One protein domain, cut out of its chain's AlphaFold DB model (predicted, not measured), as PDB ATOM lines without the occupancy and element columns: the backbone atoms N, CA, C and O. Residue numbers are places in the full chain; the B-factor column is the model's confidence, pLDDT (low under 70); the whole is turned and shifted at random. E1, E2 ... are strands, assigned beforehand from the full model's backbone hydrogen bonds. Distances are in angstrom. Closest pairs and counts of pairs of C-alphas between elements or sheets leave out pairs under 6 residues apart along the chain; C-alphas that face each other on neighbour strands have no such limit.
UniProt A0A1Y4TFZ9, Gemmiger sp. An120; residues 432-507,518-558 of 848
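This is residues 432 to 507 and 518 to 558 of the 848 residues of a protein of Gemmiger sp. An120 (UniProt A0A1Y4TFZ9). A strongly twisted sheet of five strands is partly covered by a small two-strand sheet, E1 with E8, in a lopsided sandwich; the far end of the long E6-E7 hairpin, round Asp 531, reaches out as an arm. After E4 the chain folds back into E5, which comes close to E4 at Trp 489 and Leu 498 and to E7 at Leu 538 and Ala 499, and a long loop, residues 462 to 479, links E3 to E4. The printed part has 117 residues, with eight named strands, E1 to E8 in order, and no named helix. The large sheet runs E2 - E3 - E4 - E7 - E6, all antiparallel; the class is all strand. The whole is compact, with a radius of gyration of the C-alphas of 15.1 A and spans of 42 by 34 by 29 A.

Start at E1, residues 435 to 438, and look across to its antiparallel neighbour E8, residues 551 to 554; N 435 and O 554 are 2.8 A apart. Next comes E2, residues 445 to 449; its closest C-alpha to E1 is Thr 445, 5.9 A from that of Met 437. E2 forms a hairpin with E3, residues 452 to 461, where N 447 and O 454 are 2.8 A apart. E3 forms a hairpin with E4, residues 480 to 491; check N 455 and O 488, 2.8 A. E2, E3 and E4 make a meander, each strand the antiparallel neighbour of the one before. E5, residues 496 to 501, pairs with no named strand; its closest C-alpha to E4 is Leu 498, 6.5 A from Trp 489. E6, residues 520 to 528, and E7, residues 534 to 546, form a hairpin with N 523 and O 540 2.8 A apart. E7 bends by 51 degrees at residue 537. E7 is also the antiparallel neighbour of E4, with N 483 and O 543 2.8 A apart. E2 and E6 are the edge strands, and they are apart.

Find C-alpha 435 at (14.263, 59.687, 26.673), where E1 begins. E3 runs 27.5 A from first to last C-alpha, E4 33.3 A, E6 25.9 A. E7, the longest strand, runs 35.3 A from C-alpha 534 at (11.153, 28.527, 25.233). E8 ends at C-alpha 554 at (10.445, 57.512, 24.161).

The C-alphas farthest apart are those of Asp 531 and Gly 548, 47.9 A. Residues 508 to 517 are cut out; C-alphas 507 and 518 are 12.2 A apart. The link E3 to E4 is long. The mean pLDDT of the printed part is 72.8, and 44 residues are under 70, among them 467 to 478 and 525 to 537.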
ATOM      1  N   VAL A 432       7.225  58.669  35.612       67.50
ATOM      2  CA  VAL A 432       7.198  59.121  34.221       67.50
ATOM      3  C   VAL A 432       8.610  59.538  33.870       67.50
ATOM      4  O   VAL A 432       9.171  60.465  34.463       67.50
ATOM      5  N   LYS A 433       9.203  58.822  32.923       69.56
ATOM      6  CA  LYS A 433      10.542  59.100  32.417       69.56
ATOM      7  C   LYS A 433      10.463  59.221  30.909       69.56
ATOM      8  O   LYS A 433       9.693  58.516  30.272       69.56
ATOM      9  N   THR A 434      11.231  60.143  30.347       71.06
ATOM     10  CA  THR A 434      11.262  60.372  28.902       71.06
ATOM     11  C   THR A 434      12.700  60.402  28.427       71.06
ATOM     12  O   THR A 434      13.503  61.156  28.977       71.06
ATOM     13  N   ALA A 435      13.005  59.633  27.391       70.00
ATOM     14  CA  ALA A 435      14.263  59.687  26.673       70.00
ATOM     15  C   ALA A 435      14.030  60.360  25.320       70.00
ATOM     16  O   ALA A 435      13.116  59.989  24.587       70.00
ATOM     17  N   VAL A 436      14.853  61.348  24.977       74.25
ATOM     18  CA  VAL A 436      14.852  61.943  23.636       74.25
ATOM     19  C   VAL A 436      16.093  61.451  22.910       74.25
ATOM     20  O   VAL A 436      17.198  61.571  23.440       74.25
ATOM     21  N   MET A 437      15.923  60.898  21.711       79.88
ATOM     22  CA  MET A 437      17.027  60.462  20.856       79.88
ATOM     23  C   MET A 437      16.904  61.076  19.451       79.88
ATOM     24  O   MET A 437      15.791  61.274  18.959       79.88
ATOM     25  N   PRO A 438      18.018  61.401  18.777       77.56
ATOM     26  CA  PRO A 438      17.993  61.806  17.373       77.56
ATOM     27  C   PRO A 438      17.390  60.716  16.477       77.56
ATOM     28  O   PRO A 438      17.720  59.544  16.637       77.56
ATOM     29  N   ALA A 439      16.577  61.094  15.486       74.25
ATOM     30  CA  ALA A 439      16.070  60.180  14.455       74.25
ATOM     31  C   ALA A 439      17.154  59.876  13.397       74.25
ATOM     32  O   ALA A 439      16.991  60.135  12.203       74.25
ATOM     33  N   GLN A 440      18.310  59.393  13.853       81.44
ATOM     34  CA  GLN A 440      19.494  59.147  13.039       81.44
ATOM     35  C   GLN A 440      20.096  57.780  13.358       81.44
ATOM     36  O   GLN A 440      20.198  57.388  14.517       81.44
ATOM     37  N   ALA A 441      20.564  57.082  12.320       81.88
ATOM     38  CA  ALA A 441      21.224  55.794  12.484       81.88
ATOM     39  C   ALA A 441      22.420  55.870  13.460       81.88
ATOM     40  O   ALA A 441      23.258  56.767  13.345       81.88
ATOM     41  N   GLY A 442      22.499  54.918  14.391       82.75
ATOM     42  CA  GLY A 442      23.516  54.835  15.441       82.75
ATOM     43  C   GLY A 442      23.265  55.726  16.661       82.75
ATOM     44  O   GLY A 442      24.109  55.769  17.551       82.75
ATOM     45  N   ALA A 443      22.145  56.453  16.716       83.12
ATOM     46  CA  ALA A 443      21.754  57.201  17.906       83.12
ATOM     47  C   ALA A 443      21.413  56.265  19.078       83.12
ATOM     48  O   ALA A 443      20.971  55.132  18.881       83.12
ATOM     49  N   GLY A 444      21.594  56.777  20.295       84.75
ATOM     50  CA  GLY A 444      21.246  56.095  21.535       84.75
ATOM     51  C   GLY A 444      20.957  57.084  22.661       84.75
ATOM     52  O   GLY A 444      21.193  58.289  22.525       84.75
ATOM     53  N   THR A 445      20.396  56.585  23.754       87.31
ATOM     54  CA  THR A 445      20.018  57.355  24.941       87.31
ATOM     55  C   THR A 445      19.875  56.423  26.142       87.31
ATOM     56  O   THR A 445      19.708  55.217  25.981       87.31
ATOM     57  N   GLU A 446      19.925  56.970  27.348       88.88
ATOM     58  CA  GLU A 446      19.762  56.207  28.584       88.88
ATOM     59  C   GLU A 446      18.529  56.683  29.338       88.88
ATOM     60  O   GLU A 446      18.201  57.874  29.367       88.88
ATOM     61  N   LEU A 447      17.858  55.736  29.981       85.56
ATOM     62  CA  LEU A 447      16.670  55.973  30.767       85.56
ATOM     63  C   LEU A 447      16.842  55.374  32.159       85.56
ATOM     64  O   LEU A 447      16.793  54.161  32.340       85.56
ATOM     65  N   ALA A 448      17.011  56.242  33.155       86.50
ATOM     66  CA  ALA A 448      16.984  55.836  34.555       86.50
ATOM     67  C   ALA A 448      15.545  55.479  34.954       86.50
ATOM     68  O   ALA A 448      14.688  56.369  35.058       86.50
ATOM     69  N   LEU A 449      15.297  54.188  35.158       85.94
ATOM     70  CA  LEU A 449      14.035  53.620  35.619       85.94
ATOM     71  C   LEU A 449      14.176  53.213  37.098       85.94
ATOM     72  O   LEU A 449      15.287  53.170  37.625       85.94
ATOM     73  N   PRO A 450      13.078  52.949  37.821       84.50
ATOM     74  CA  PRO A 450      13.180  52.228  39.086       84.50
ATOM     75  C   PRO A 450      14.002  50.937  38.910       84.50
ATOM     76  O   PRO A 450      13.945  50.311  37.853       84.50
ATOM     77  N   GLY A 451      14.810  50.565  39.902       83.94
ATOM     78  CA  GLY A 451      15.610  49.333  39.894       83.94
ATOM     79  C   GLY A 451      16.758  49.243  38.878       83.94
ATOM     80  O   GLY A 451      17.354  48.171  38.785       83.94
ATOM     81  N   GLY A 452      17.064  50.292  38.100       89.69
ATOM     82  CA  GLY A 452      18.207  50.289  37.179       89.69
ATOM     83  C   GLY A 452      18.122  51.279  36.014       89.69
ATOM     84  O   GLY A 452      17.326  52.217  35.987       89.69
ATOM     85  N   THR A 453      18.971  51.080  35.009       89.88
ATOM     86  CA  THR A 453      19.049  51.934  33.814       89.88
ATOM     87  C   THR A 453      18.798  51.125  32.549       89.88
ATOM     88  O   THR A 453      19.461  50.120  32.303       89.88
ATOM     89  N   LEU A 454      17.870  51.594  31.714       88.50
ATOM     90  CA  LEU A 454      17.646  51.069  30.373       88.50
ATOM     91  C   LEU A 454      18.424  51.905  29.353       88.50
ATOM     92  O   LEU A 454      18.131  53.085  29.154       88.50
ATOM     93  N   THR A 455      19.387  51.292  28.682       90.31
ATOM     94  CA  THR A 455      20.144  51.901  27.589       90.31
ATOM     95  C   THR A 455      19.495  51.523  26.264       90.31
ATOM     96  O   THR A 455      19.340  50.346  25.956       90.31
ATOM     97  N   LEU A 456      19.101  52.523  25.481       88.25
ATOM     98  CA  LEU A 456      18.613  52.357  24.118       88.25
ATOM     99  C   LEU A 456      19.747  52.709  23.157       88.25
ATOM    100  O   LEU A 456      20.231  53.842  23.177       88.25
ATOM    101  N   GLU A 457      20.180  51.777  22.320       90.19
ATOM    102  CA  GLU A 457      21.337  51.962  21.440       90.19
ATOM    103  C   GLU A 457      21.119  51.408  20.027       90.19
ATOM    104  O   GLU A 457      20.113  50.772  19.728       90.19
ATOM    105  N   ASN A 458      22.054  51.706  19.120       89.06
ATOM    106  CA  ASN A 458      22.071  51.194  17.744       89.06
ATOM    107  C   ASN A 458      20.789  51.439  16.933       89.06
ATOM    108  O   ASN A 458      20.387  50.589  16.135       89.06
ATOM    109  N   LEU A 459      20.172  52.621  17.064       88.25
ATOM    110  CA  LEU A 459      19.002  52.974  16.258       88.25
ATOM    111  C   LEU A 459      19.285  52.745  14.759       88.25
ATOM    112  O   LEU A 459      20.248  53.285  14.212       88.25
ATOM    113  N   ARG A 460      18.458  51.959  14.070       90.38
ATOM    114  CA  ARG A 460      18.639  51.586  12.657       90.38
ATOM    115  C   ARG A 460      17.303  51.531  11.916       90.38
ATOM    116  O   ARG A 460      16.285  51.293  12.553       90.38
ATOM    117  N   PRO A 461      17.262  51.721  10.587       87.06
ATOM    118  CA  PRO A 461      16.043  51.467   9.820       87.06
ATOM    119  C   PRO A 461      15.577  50.013   9.993       87.06
ATOM    120  O   PRO A 461      16.406  49.096   9.988       87.06
ATOM    121  N   ALA A 462      14.268  49.804  10.142       83.69
ATOM    122  CA  ALA A 462      13.683  48.470  10.248       83.69
ATOM    123  C   ALA A 462      13.709  47.757   8.885       83.69
ATOM    124  O   ALA A 462      13.341  48.338   7.861       83.69
ATOM    125  N   ALA A 463      14.138  46.497   8.864       82.31
ATOM    126  CA  ALA A 463      13.978  45.610   7.720       82.31
ATOM    127  C   ALA A 463      12.556  45.024   7.687       82.31
ATOM    128  O   ALA A 463      11.837  45.040   8.684       82.31
ATOM    129  N   ALA A 464      12.154  44.455   6.546       71.31
ATOM    130  CA  ALA A 464      10.830  43.843   6.394       71.31
ATOM    131  C   ALA A 464      10.559  42.732   7.427       71.31
ATOM    132  O   ALA A 464       9.424  42.572   7.872       71.31
ATOM    133  N   ASP A 465      11.602  42.001   7.829       73.19
ATOM    134  CA  ASP A 465      11.499  40.917   8.806       73.19
ATOM    135  C   ASP A 465      11.421  41.408  10.258       73.19
ATOM    136  O   ASP A 465      10.829  40.715  11.082       73.19
ATOM    137  N   ASP A 466      11.927  42.612  10.557       71.56
ATOM    138  CA  ASP A 466      11.831  43.228  11.891       71.56
ATOM    139  C   ASP A 466      10.394  43.682  12.214       71.56
ATOM    140  O   ASP A 466      10.042  43.885  13.374       71.56
ATOM    141  N   LEU A 467       9.559  43.880  11.185       68.44
ATOM    142  CA  LEU A 467       8.198  44.381  11.335       68.44
ATOM    143  C   LEU A 467       7.217  43.233  11.614       68.44
ATOM    144  O   LEU A 467       7.154  42.281  10.823       68.44
ATOM    145  N   PRO A 468       6.380  43.337  12.663       63.75
ATOM    146  CA  PRO A 468       5.229  42.458  12.834       63.75
ATOM    147  C   PRO A 468       4.340  42.447  11.583       63.75
ATOM    148  O   PRO A 468       4.195  43.466  10.904       63.75
ATOM    149  N   VAL A 469       3.718  41.302  11.280       63.84
ATOM    150  CA  VAL A 469       2.935  41.083  10.042       63.84
ATOM    151  C   VAL A 469       1.898  42.189   9.813       63.84
ATOM    152  O   VAL A 469       1.743  42.665   8.690       63.84
ATOM    153  N   GLN A 470       1.264  42.676  10.883       59.62
ATOM    154  CA  GLN A 470       0.273  43.757  10.844       59.62
ATOM    155  C   GLN A 470       0.790  45.125  10.357       59.62
ATOM    156  O   GLN A 470      -0.033  45.963   9.983       59.62
ATOM    157  N   PHE A 471       2.111  45.347  10.344       61.84
ATOM    158  CA  PHE A 471       2.771  46.587   9.905       61.84
ATOM    159  C   PHE A 471       3.491  46.453   8.555       61.84
ATOM    160  O   PHE A 471       3.997  47.445   8.034       61.84
ATOM    161  N   ARG A 472       3.526  45.248   7.961       63.91
ATOM    162  CA  ARG A 472       4.146  45.000   6.644       63.91
ATOM    163  C   ARG A 472       3.297  45.506   5.473       63.91
ATOM    164  O   ARG A 472       3.806  45.654   4.366       63.91
ATOM    165  N   GLU A 473       2.015  45.786   5.699       59.69
ATOM    166  CA  GLU A 473       1.128  46.371   4.693       59.69
ATOM    167  C   GLU A 473       1.284  47.904   4.650       59.69
ATOM    168  O   GLU A 473       0.733  48.624   5.484       59.69
ATOM    169  N   GLU A 474       2.003  48.422   3.642       50.84
ATOM    170  CA  GLU A 474       2.225  49.870   3.416       50.84
ATOM    171  C   GLU A 474       0.932  50.711   3.403       50.84
ATOM    172  O   GLU A 474       0.959  51.910   3.685       50.84
ATOM    173  N   SER A 475      -0.215  50.100   3.089       52.78
ATOM    174  CA  SER A 475      -1.517  50.771   3.005       52.78
ATOM    175  C   SER A 475      -2.038  51.282   4.353       52.78
ATOM    176  O   SER A 475      -2.889  52.174   4.370       52.78
ATOM    177  N   ARG A 476      -1.541  50.742   5.475       59.72
ATOM    178  CA  ARG A 476      -2.083  51.006   6.816       59.72
ATOM    179  C   ARG A 476      -1.472  52.239   7.497       59.72
ATOM    180  O   ARG A 476      -2.167  52.881   8.281       59.72
ATOM    181  N   TYR A 477      -0.230  52.614   7.154       67.00
ATOM    182  CA  TYR A 477       0.504  53.748   7.755       67.00
ATOM    183  C   TYR A 477       1.323  54.560   6.724       67.00
ATOM    184  O   TYR A 477       2.556  54.593   6.780       67.00
ATOM    185  N   PRO A 478       0.673  55.247   5.765       67.75
ATOM    186  CA  PRO A 478       1.376  56.024   4.748       67.75
ATOM    187  C   PRO A 478       2.139  57.209   5.363       67.75
ATOM    188  O   PRO A 478       1.588  57.988   6.140       67.75
ATOM    189  N   GLY A 479       3.405  57.378   4.971       73.00
ATOM    190  CA  GLY A 479       4.250  58.490   5.423       73.00
ATOM    191  C   GLY A 479       4.990  58.250   6.742       73.00
ATOM    192  O   GLY A 479       5.547  59.203   7.283       73.00
ATOM    193  N   TYR A 480       5.017  57.012   7.242       76.56
ATOM    194  CA  TYR A 480       5.851  56.601   8.369       76.56
ATOM    195  C   TYR A 480       7.134  55.909   7.888       76.56
ATOM    196  O   TYR A 480       7.125  55.158   6.914       76.56
ATOM    197  N   SER A 481       8.229  56.151   8.601       77.25
ATOM    198  CA  SER A 481       9.487  55.413   8.516       77.25
ATOM    199  C   SER A 481       9.645  54.570   9.772       77.25
ATOM    200  O   SER A 481       9.456  55.076  10.876       77.25
ATOM    201  N   TRP A 482      10.024  53.307   9.611       82.31
ATOM    202  CA  TRP A 482      10.195  52.381  10.724       82.31
ATOM    203  C   TRP A 482      11.661  52.236  11.112       82.31
ATOM    204  O   TRP A 482      12.542  52.131  10.254       82.31
ATOM    205  N   TRP A 483      11.907  52.206  12.413       83.19
ATOM    206  CA  TRP A 483      13.218  52.067  13.023       83.19
ATOM    207  C   TRP A 483      13.205  50.940  14.048       83.19
ATOM    208  O   TRP A 483      12.164  50.601  14.597       83.19
ATOM    209  N   VAL A 484      14.372  50.374  14.306       86.25
ATOM    210  CA  VAL A 484      14.640  49.435  15.389       86.25
ATOM    211  C   VAL A 484      15.699  50.061  16.280       86.25
ATOM    212  O   VAL A 484      16.665  50.626  15.769       86.25
ATOM    213  N   VAL A 485      15.512  49.980  17.588       87.19
ATOM    214  CA  VAL A 485      16.506  50.367  18.592       87.19
ATOM    215  C   VAL A 485      16.736  49.186  19.519       87.19
ATOM    216  O   VAL A 485      15.771  48.544  19.933       87.19
ATOM    217  N   ASP A 486      17.993  48.897  19.823       89.06
ATOM    218  CA  ASP A 486      18.361  47.845  20.762       89.06
ATOM    219  C   ASP A 486      18.159  48.363  22.191       89.06
ATOM    220  O   ASP A 486      18.363  49.546  22.468       89.06
ATOM    221  N   ALA A 487      17.743  47.486  23.098       86.56
ATOM    222  CA  ALA A 487      17.479  47.813  24.492       86.56
ATOM    223  C   ALA A 487      18.337  46.933  25.407       86.56
ATOM    224  O   ALA A 487      18.268  45.707  25.346       86.56
ATOM    225  N   VAL A 488      19.130  47.564  26.271       88.88
ATOM    226  CA  VAL A 488      20.017  46.900  27.231       88.88
ATOM    227  C   VAL A 488      19.645  47.342  28.640       88.88
ATOM    228  O   VAL A 488      19.718  48.525  28.975       88.88
ATOM    229  N   TRP A 489      19.240  46.390  29.475       87.12
ATOM    230  CA  TRP A 489      18.926  46.636  30.879       87.12
ATOM    231  C   TRP A 489      20.168  46.472  31.762       87.12
ATOM    232  O   TRP A 489      20.816  45.430  31.731       87.12
ATOM    233  N   ASN A 490      20.461  47.483  32.578       89.50
ATOM    234  CA  ASN A 490      21.473  47.452  33.629       89.50
ATOM    235  C   ASN A 490      20.782  47.648  34.986       89.50
ATOM    236  O   ASN A 490      20.563  48.784  35.409       89.50
ATOM    237  N   GLY A 491      20.395  46.544  35.628       86.94
ATOM    238  CA  GLY A 491      19.724  46.542  36.932       86.94
ATOM    239  C   GLY A 491      20.656  46.909  38.090       86.94
ATOM    240  O   GLY A 491      21.842  46.582  38.062       86.94
ATOM    241  N   ASP A 492      20.110  47.564  39.114       89.12
ATOM    242  CA  ASP A 492      20.800  47.802  40.391       89.12
ATOM    243  C   ASP A 492      20.978  46.489  41.179       89.12
ATOM    244  O   ASP A 492      21.976  46.309  41.879       89.12
ATOM    245  N   ASP A 493      20.018  45.570  41.029       86.75
ATOM    246  CA  ASP A 493      20.041  44.204  41.551       86.75
ATOM    247  C   ASP A 493      20.350  43.217  40.406       86.75
ATOM    248  O   ASP A 493      19.607  43.188  39.417       86.75
ATOM    249  N   PRO A 494      21.430  42.413  40.499       85.44
ATOM    250  CA  PRO A 494      21.792  41.447  39.465       85.44
ATOM    251  C   PRO A 494      20.791  40.291  39.304       85.44
ATOM    252  O   PRO A 494      20.783  39.674  38.241       85.44
ATOM    253  N   GLU A 495      19.967  39.989  40.313       86.19
ATOM    254  CA  GLU A 495      18.921  38.957  40.234       86.19
ATOM    255  C   GLU A 495      17.638  39.490  39.579       86.19
ATOM    256  O   GLU A 495      16.762  38.713  39.199       86.19
ATOM    257  N   ARG A 496      17.506  40.813  39.404       85.19
ATOM    258  CA  ARG A 496      16.290  41.451  38.887       85.19
ATOM    259  C   ARG A 496      16.449  41.878  37.429       85.19
ATOM    260  O   ARG A 496      17.014  42.924  37.093       85.19
ATOM    261  N   VAL A 497      15.877  41.079  36.536       83.50
ATOM    262  CA  VAL A 497      15.912  41.306  35.087       83.50
ATOM    263  C   VAL A 497      14.636  42.010  34.642       83.50
ATOM    264  O   VAL A 497      13.538  41.615  35.023       83.50
ATOM    265  N   LEU A 498      14.752  43.044  33.807       81.12
ATOM    266  CA  LEU A 498      13.588  43.689  33.201       81.12
ATOM    267  C   LEU A 498      12.865  42.704  32.270       81.12
ATOM    268  O   LEU A 498      13.411  42.307  31.242       81.12
ATOM    269  N   ALA A 499      11.641  42.325  32.635       75.12
ATOM    270  CA  ALA A 499      10.834  41.360  31.895       75.12
ATOM    271  C   ALA A 499       9.889  42.045  30.906       75.12
ATOM    272  O   ALA A 499       9.799  41.636  29.749       75.12
ATOM    273  N   ALA A 500       9.209  43.106  31.346       71.50
ATOM    274  CA  ALA A 500       8.318  43.881  30.496       71.50
ATOM    275  C   ALA A 500       8.300  45.362  30.887       71.50
ATOM    276  O   ALA A 500       8.347  45.733  32.061       71.50
ATOM    277  N   LEU A 501       8.194  46.212  29.865       70.25
ATOM    278  CA  LEU A 501       8.004  47.652  29.997       70.25
ATOM    279  C   LEU A 501       6.913  48.083  29.011       70.25
ATOM    280  O   LEU A 501       7.167  48.185  27.808       70.25
ATOM    281  N   SER A 502       5.694  48.305  29.512       56.59
ATOM    282  CA  SER A 502       4.557  48.742  28.691       56.59
ATOM    283  C   SER A 502       4.704  50.201  28.236       56.59
ATOM    284  O   SER A 502       5.043  51.082  29.029       56.59
ATOM    285  N   ASN A 503       4.367  50.483  26.974       50.28
ATOM    286  CA  ASN A 503       4.318  51.841  26.425       50.28
ATOM    287  C   ASN A 503       2.862  52.344  26.387       50.28
ATOM    288  O   ASN A 503       2.041  51.809  25.646       50.28
ATOM    289  N   LEU A 504       2.536  53.406  27.130       38.91
ATOM    290  CA  LEU A 504       1.323  54.206  26.912       38.91
ATOM    291  C   LEU A 504       1.740  55.634  26.535       38.91
ATOM    292  O   LEU A 504       2.380  56.321  27.323       38.91
ATOM    293  N   MET A 505       1.342  56.129  25.364       32.75
ATOM    294  CA  MET A 505       1.194  57.576  25.158       32.75
ATOM    295  C   MET A 505      -0.225  57.993  25.586       32.75
ATOM    296  O   MET A 505      -1.147  57.178  25.512       32.75
ATOM    297  N   PRO A 506      -0.464  59.240  26.042       32.12
ATOM    298  CA  PRO A 506      -1.823  59.670  26.352       32.12
ATOM    299  C   PRO A 506      -2.670  59.674  25.067       32.12
ATOM    300  O   PRO A 506      -2.170  60.097  24.019       32.12
ATOM    301  N   PRO A 507      -3.955  59.270  25.118       29.75
ATOM    302  CA  PRO A 507      -4.822  59.388  23.959       29.75
ATOM    303  C   PRO A 507      -4.952  60.868  23.592       29.75
ATOM    304  O   PRO A 507      -5.183  61.724  24.454       29.75
ATOM    305  N   PRO A 518       0.275  51.711  18.190       49.47
ATOM    306  CA  PRO A 518       0.714  50.967  17.004       49.47
ATOM    307  C   PRO A 518       2.067  51.439  16.446       49.47
ATOM    308  O   PRO A 518       2.569  50.866  15.483       49.47
ATOM    309  N   VAL A 519       2.642  52.497  17.016       60.38
ATOM    310  CA  VAL A 519       3.844  53.178  16.550       60.38
ATOM    311  C   VAL A 519       5.084  52.833  17.398       60.38
ATOM    312  O   VAL A 519       6.194  53.122  16.968       60.38
ATOM    313  N   ALA A 520       4.961  52.173  18.557       64.88
ATOM    314  CA  ALA A 520       6.117  51.759  19.365       64.88
ATOM    315  C   ALA A 520       5.915  50.370  19.987       64.88
ATOM    316  O   ALA A 520       5.275  50.229  21.028       64.88
ATOM    317  N   GLN A 521       6.496  49.349  19.360       70.44
ATOM    318  CA  GLN A 521       6.303  47.942  19.704       70.44
ATOM    319  C   GLN A 521       7.587  47.343  20.288       70.44
ATOM    320  O   GLN A 521       8.642  47.483  19.667       70.44
ATOM    321  N   PRO A 522       7.549  46.697  21.463       73.25
ATOM    322  CA  PRO A 522       8.713  45.999  21.992       73.25
ATOM    323  C   PRO A 522       9.100  44.815  21.094       73.25
ATOM    324  O   PRO A 522       8.248  44.135  20.524       73.25
ATOM    325  N   LEU A 523      10.401  44.583  20.961       72.56
ATOM    326  CA  LEU A 523      10.976  43.458  20.238       72.56
ATOM    327  C   LEU A 523      11.519  42.450  21.234       72.56
ATOM    328  O   LEU A 523      12.235  42.817  22.169       72.56
ATOM    329  N   TYR A 524      11.218  41.182  20.974       72.06
ATOM    330  CA  TYR A 524      11.692  40.085  21.790       72.06
ATOM    331  C   TYR A 524      12.447  39.052  20.966       72.06
ATOM    332  O   TYR A 524      12.127  38.811  19.802       72.06
ATOM    333  N   THR A 525      13.431  38.410  21.588       68.06
ATOM    334  CA  THR A 525      14.084  37.223  21.029       68.06
ATOM    335  C   THR A 525      13.616  35.989  21.772       68.06
ATOM    336  O   THR A 525      13.733  35.936  22.994       68.06
ATOM    337  N   THR A 526      13.112  34.998  21.036       67.88
ATOM    338  CA  THR A 526      12.779  33.690  21.601       67.88
ATOM    339  C   THR A 526      14.044  32.851  21.745       67.88
ATOM    340  O   THR A 526      14.721  32.547  20.762       67.88
ATOM    341  N   HIS A 527      14.336  32.442  22.968       63.00
ATOM    342  CA  HIS A 527      15.339  31.449  23.304       63.00
ATOM    343  C   HIS A 527      14.647  30.098  23.459       63.00
ATOM    344  O   HIS A 527      13.588  30.027  24.074       63.00
ATOM    345  N   THR A 528      15.228  29.034  22.906       63.19
ATOM    346  CA  THR A 528      14.728  27.662  23.069       63.19
ATOM    347  C   THR A 528      15.836  26.803  23.660       63.19
ATOM    348  O   THR A 528      16.943  26.755  23.116       63.19
ATOM    349  N   GLU A 529      15.548  26.154  24.780       61.84
ATOM    350  CA  GLU A 529      16.454  25.241  25.466       61.84
ATOM    351  C   GLU A 529      16.387  23.824  24.871       61.84
ATOM    352  O   GLU A 529      15.534  23.496  24.043       61.84
ATOM    353  N   ALA A 530      17.345  22.972  25.245       58.62
ATOM    354  CA  ALA A 530      17.497  21.627  24.680       58.62
ATOM    355  C   ALA A 530      16.359  20.657  25.057       58.62
ATOM    356  O   ALA A 530      16.195  19.629  24.400       58.62
ATOM    357  N   ASP A 531      15.598  20.974  26.103       52.03
ATOM    358  CA  ASP A 531      14.427  20.240  26.590       52.03
ATOM    359  C   ASP A 531      13.114  20.664  25.898       52.03
ATOM    360  O   ASP A 531      12.076  20.048  26.128       52.03
ATOM    361  N   GLY A 532      13.164  21.668  25.012       55.91
ATOM    362  CA  GLY A 532      12.008  22.200  24.291       55.91
ATOM    363  C   GLY A 532      11.338  23.403  24.961       55.91
ATOM    364  O   GLY A 532      10.438  23.982  24.350       55.91
ATOM    365  N   ASN A 533      11.784  23.822  26.150       54.59
ATOM    366  CA  ASN A 533      11.285  25.037  26.793       54.59
ATOM    367  C   ASN A 533      11.715  26.278  26.011       54.59
ATOM    368  O   ASN A 533      12.824  26.344  25.477       54.59
ATOM    369  N   SER A 534      10.841  27.284  25.935       56.12
ATOM    370  CA  SER A 534      11.153  28.527  25.233       56.12
ATOM    371  C   SER A 534      10.688  29.756  25.987       56.12
ATOM    372  O   SER A 534       9.672  29.720  26.674       56.12
ATOM    373  N   TRP A 535      11.430  30.847  25.840       60.75
ATOM    374  CA  TRP A 535      11.137  32.105  26.507       60.75
ATOM    375  C   TRP A 535      11.552  33.304  25.681       60.75
ATOM    376  O   TRP A 535      12.426  33.174  24.827       60.75
ATOM    377  N   GLN A 536      10.953  34.469  25.928       62.50
ATOM    378  CA  GLN A 536      11.287  35.677  25.181       62.50
ATOM    379  C   GLN A 536      12.013  36.715  26.044       62.50
ATOM    380  O   GLN A 536      11.584  37.029  27.150       62.50
ATOM    381  N   GLN A 537      13.106  37.276  25.526       69.75
ATOM    382  CA  GLN A 537      13.847  38.372  26.156       69.75
ATOM    383  C   GLN A 537      13.563  39.685  25.437       69.75
ATOM    384  O   GLN A 537      13.646  39.705  24.210       69.75
ATOM    385  N   LEU A 538      13.296  40.781  26.161       74.81
ATOM    386  CA  LEU A 538      13.245  42.114  25.551       74.81
ATOM    387  C   LEU A 538      14.625  42.444  24.974       74.81
ATOM    388  O   LEU A 538      15.609  42.500  25.709       74.81
ATOM    389  N   THR A 539      14.694  42.676  23.667       78.44
ATOM    390  CA  THR A 539      15.944  43.021  22.973       78.44
ATOM    391  C   THR A 539      15.928  44.410  22.366       78.44
ATOM    392  O   THR A 539      16.981  44.929  22.003       78.44
ATOM    393  N   GLY A 540      14.761  45.041  22.253       82.81
ATOM    394  CA  GLY A 540      14.662  46.341  21.612       82.81
ATOM    395  C   GLY A 540      13.241  46.843  21.450       82.81
ATOM    396  O   GLY A 540      12.299  46.308  22.026       82.81
ATOM    397  N   TYR A 541      13.094  47.867  20.618       81.88
ATOM    398  CA  TYR A 541      11.806  48.397  20.189       81.88
ATOM    399  C   TYR A 541      11.808  48.651  18.687       81.88
ATOM    400  O   TYR A 541      12.777  49.167  18.130       81.88
ATOM    401  N   CYS A 542      10.687  48.349  18.042       80.31
ATOM    402  CA  CYS A 542      10.348  48.851  16.728       80.31
ATOM    403  C   CYS A 542       9.543  50.148  16.872       80.31
ATOM    404  O   CYS A 542       8.510  50.182  17.538       80.31
ATOM    405  N   LEU A 543      10.028  51.218  16.249       80.31
ATOM    406  CA  LEU A 543       9.492  52.570  16.340       80.31
ATOM    407  C   LEU A 543       9.069  53.049  14.947       80.31
ATOM    408  O   LEU A 543       9.902  53.239  14.060       80.31
ATOM    409  N   GLY A 544       7.778  53.270  14.745       77.19
ATOM    410  CA  GLY A 544       7.239  54.000  13.606       77.19
ATOM    411  C   GLY A 544       7.395  55.502  13.823       77.19
ATOM    412  O   GLY A 544       7.254  56.014  14.927       77.19
ATOM    413  N   VAL A 545       7.717  56.251  12.775       75.12
ATOM    414  CA  VAL A 545       7.977  57.686  12.916       75.12
ATOM    415  C   VAL A 545       7.470  58.427  11.688       75.12
ATOM    416  O   VAL A 545       7.832  58.041  10.578       75.12
ATOM    417  N   PRO A 546       6.686  59.511  11.824       76.69
ATOM    418  CA  PRO A 546       6.299  60.322  10.676       76.69
ATOM    419  C   PRO A 546       7.520  60.846   9.905       76.69
ATOM    420  O   PRO A 546       8.509  61.291  10.500       76.69
ATOM    421  N   ALA A 547       7.447  60.832   8.575       69.94
ATOM    422  CA  ALA A 547       8.507  61.328   7.706       69.94
ATOM    423  C   ALA A 547       8.844  62.800   8.016       69.94
ATOM    424  O   ALA A 547       7.959  63.651   8.100       69.94
ATOM    425  N   GLY A 548      10.138  63.102   8.160       69.12
ATOM    426  CA  GLY A 548      10.630  64.443   8.507       69.12
ATOM    427  C   GLY A 548      10.772  64.715  10.009       69.12
ATOM    428  O   GLY A 548      11.117  65.831  10.386       69.12
ATOM    429  N   THR A 549      10.536  63.720  10.866       73.81
ATOM    430  CA  THR A 549      10.806  63.818  12.309       73.81
ATOM    431  C   THR A 549      12.314  63.786  12.581       73.81
ATOM    432  O   THR A 549      12.993  62.857  12.155       73.81
ATOM    433  N   GLU A 550      12.840  64.783  13.299       73.38
ATOM    434  CA  GLU A 550      14.276  64.887  13.630       73.38
ATOM    435  C   GLU A 550      14.642  64.256  14.985       73.38
ATOM    436  O   GLU A 550      15.800  63.902  15.219       73.38
ATOM    437  N   GLN A 551      13.670  64.116  15.891       71.19
ATOM    438  CA  GLN A 551      13.866  63.586  17.240       71.19
ATOM    439  C   GLN A 551      12.728  62.650  17.634       71.19
ATOM    440  O   GLN A 551      11.557  62.926  17.383       71.19
ATOM    441  N   LEU A 552      13.094  61.569  18.304       70.50
ATOM    442  CA  LEU A 552      12.211  60.549  18.841       70.50
ATOM    443  C   LEU A 552      12.107  60.764  20.344       70.50
ATOM    444  O   LEU A 552      13.130  60.880  21.017       70.50
ATOM    445  N   THR A 553      10.888  60.818  20.870       69.56
ATOM    446  CA  THR A 553      10.660  60.833  22.319       69.56
ATOM    447  C   THR A 553      10.096  59.485  22.728       69.56
ATOM    448  O   THR A 553       8.991  59.131  22.333       69.56
ATOM    449  N   PHE A 554      10.863  58.745  23.516       67.81
ATOM    450  CA  PHE A 554      10.445  57.512  24.161       67.81
ATOM    451  C   PHE A 554       9.978  57.840  25.579       67.81
ATOM    452  O   PHE A 554      10.721  58.452  26.344       67.81
ATOM    453  N   ALA A 555       8.748  57.482  25.931       65.88
ATOM    454  CA  ALA A 555       8.157  57.810  27.222       65.88
ATOM    455  C   ALA A 555       7.393  56.602  27.772       65.88
ATOM    456  O   ALA A 555       6.219  56.441  27.438       65.88
ATOM    457  N   PRO A 556       8.005  55.756  28.620       61.09
ATOM    458  CA  PRO A 556       7.226  54.819  29.412       61.09
ATOM    459  C   PRO A 556       6.364  55.629  30.390       61.09
ATOM    460  O   PRO A 556       6.871  56.243  31.332       61.09
ATOM    461  N   VAL A 557       5.060  55.702  30.119       53.53
ATOM    462  CA  VAL A 557       4.068  56.289  31.027       53.53
ATOM    463  C   VAL A 557       3.325  55.157  31.703       53.53
ATOM    464  O   VAL A 557       2.670  54.355  31.038       53.53
ATOM    465  N   THR A 558       3.337  55.140  33.031       50.69
ATOM    466  CA  THR A 558       2.484  54.236  33.793       50.69
ATOM    467  C   THR A 558       1.322  55.051  34.351       50.69
ATOM    468  O   THR A 558       1.433  55.782  35.329       50.69
TER     469      THR A 558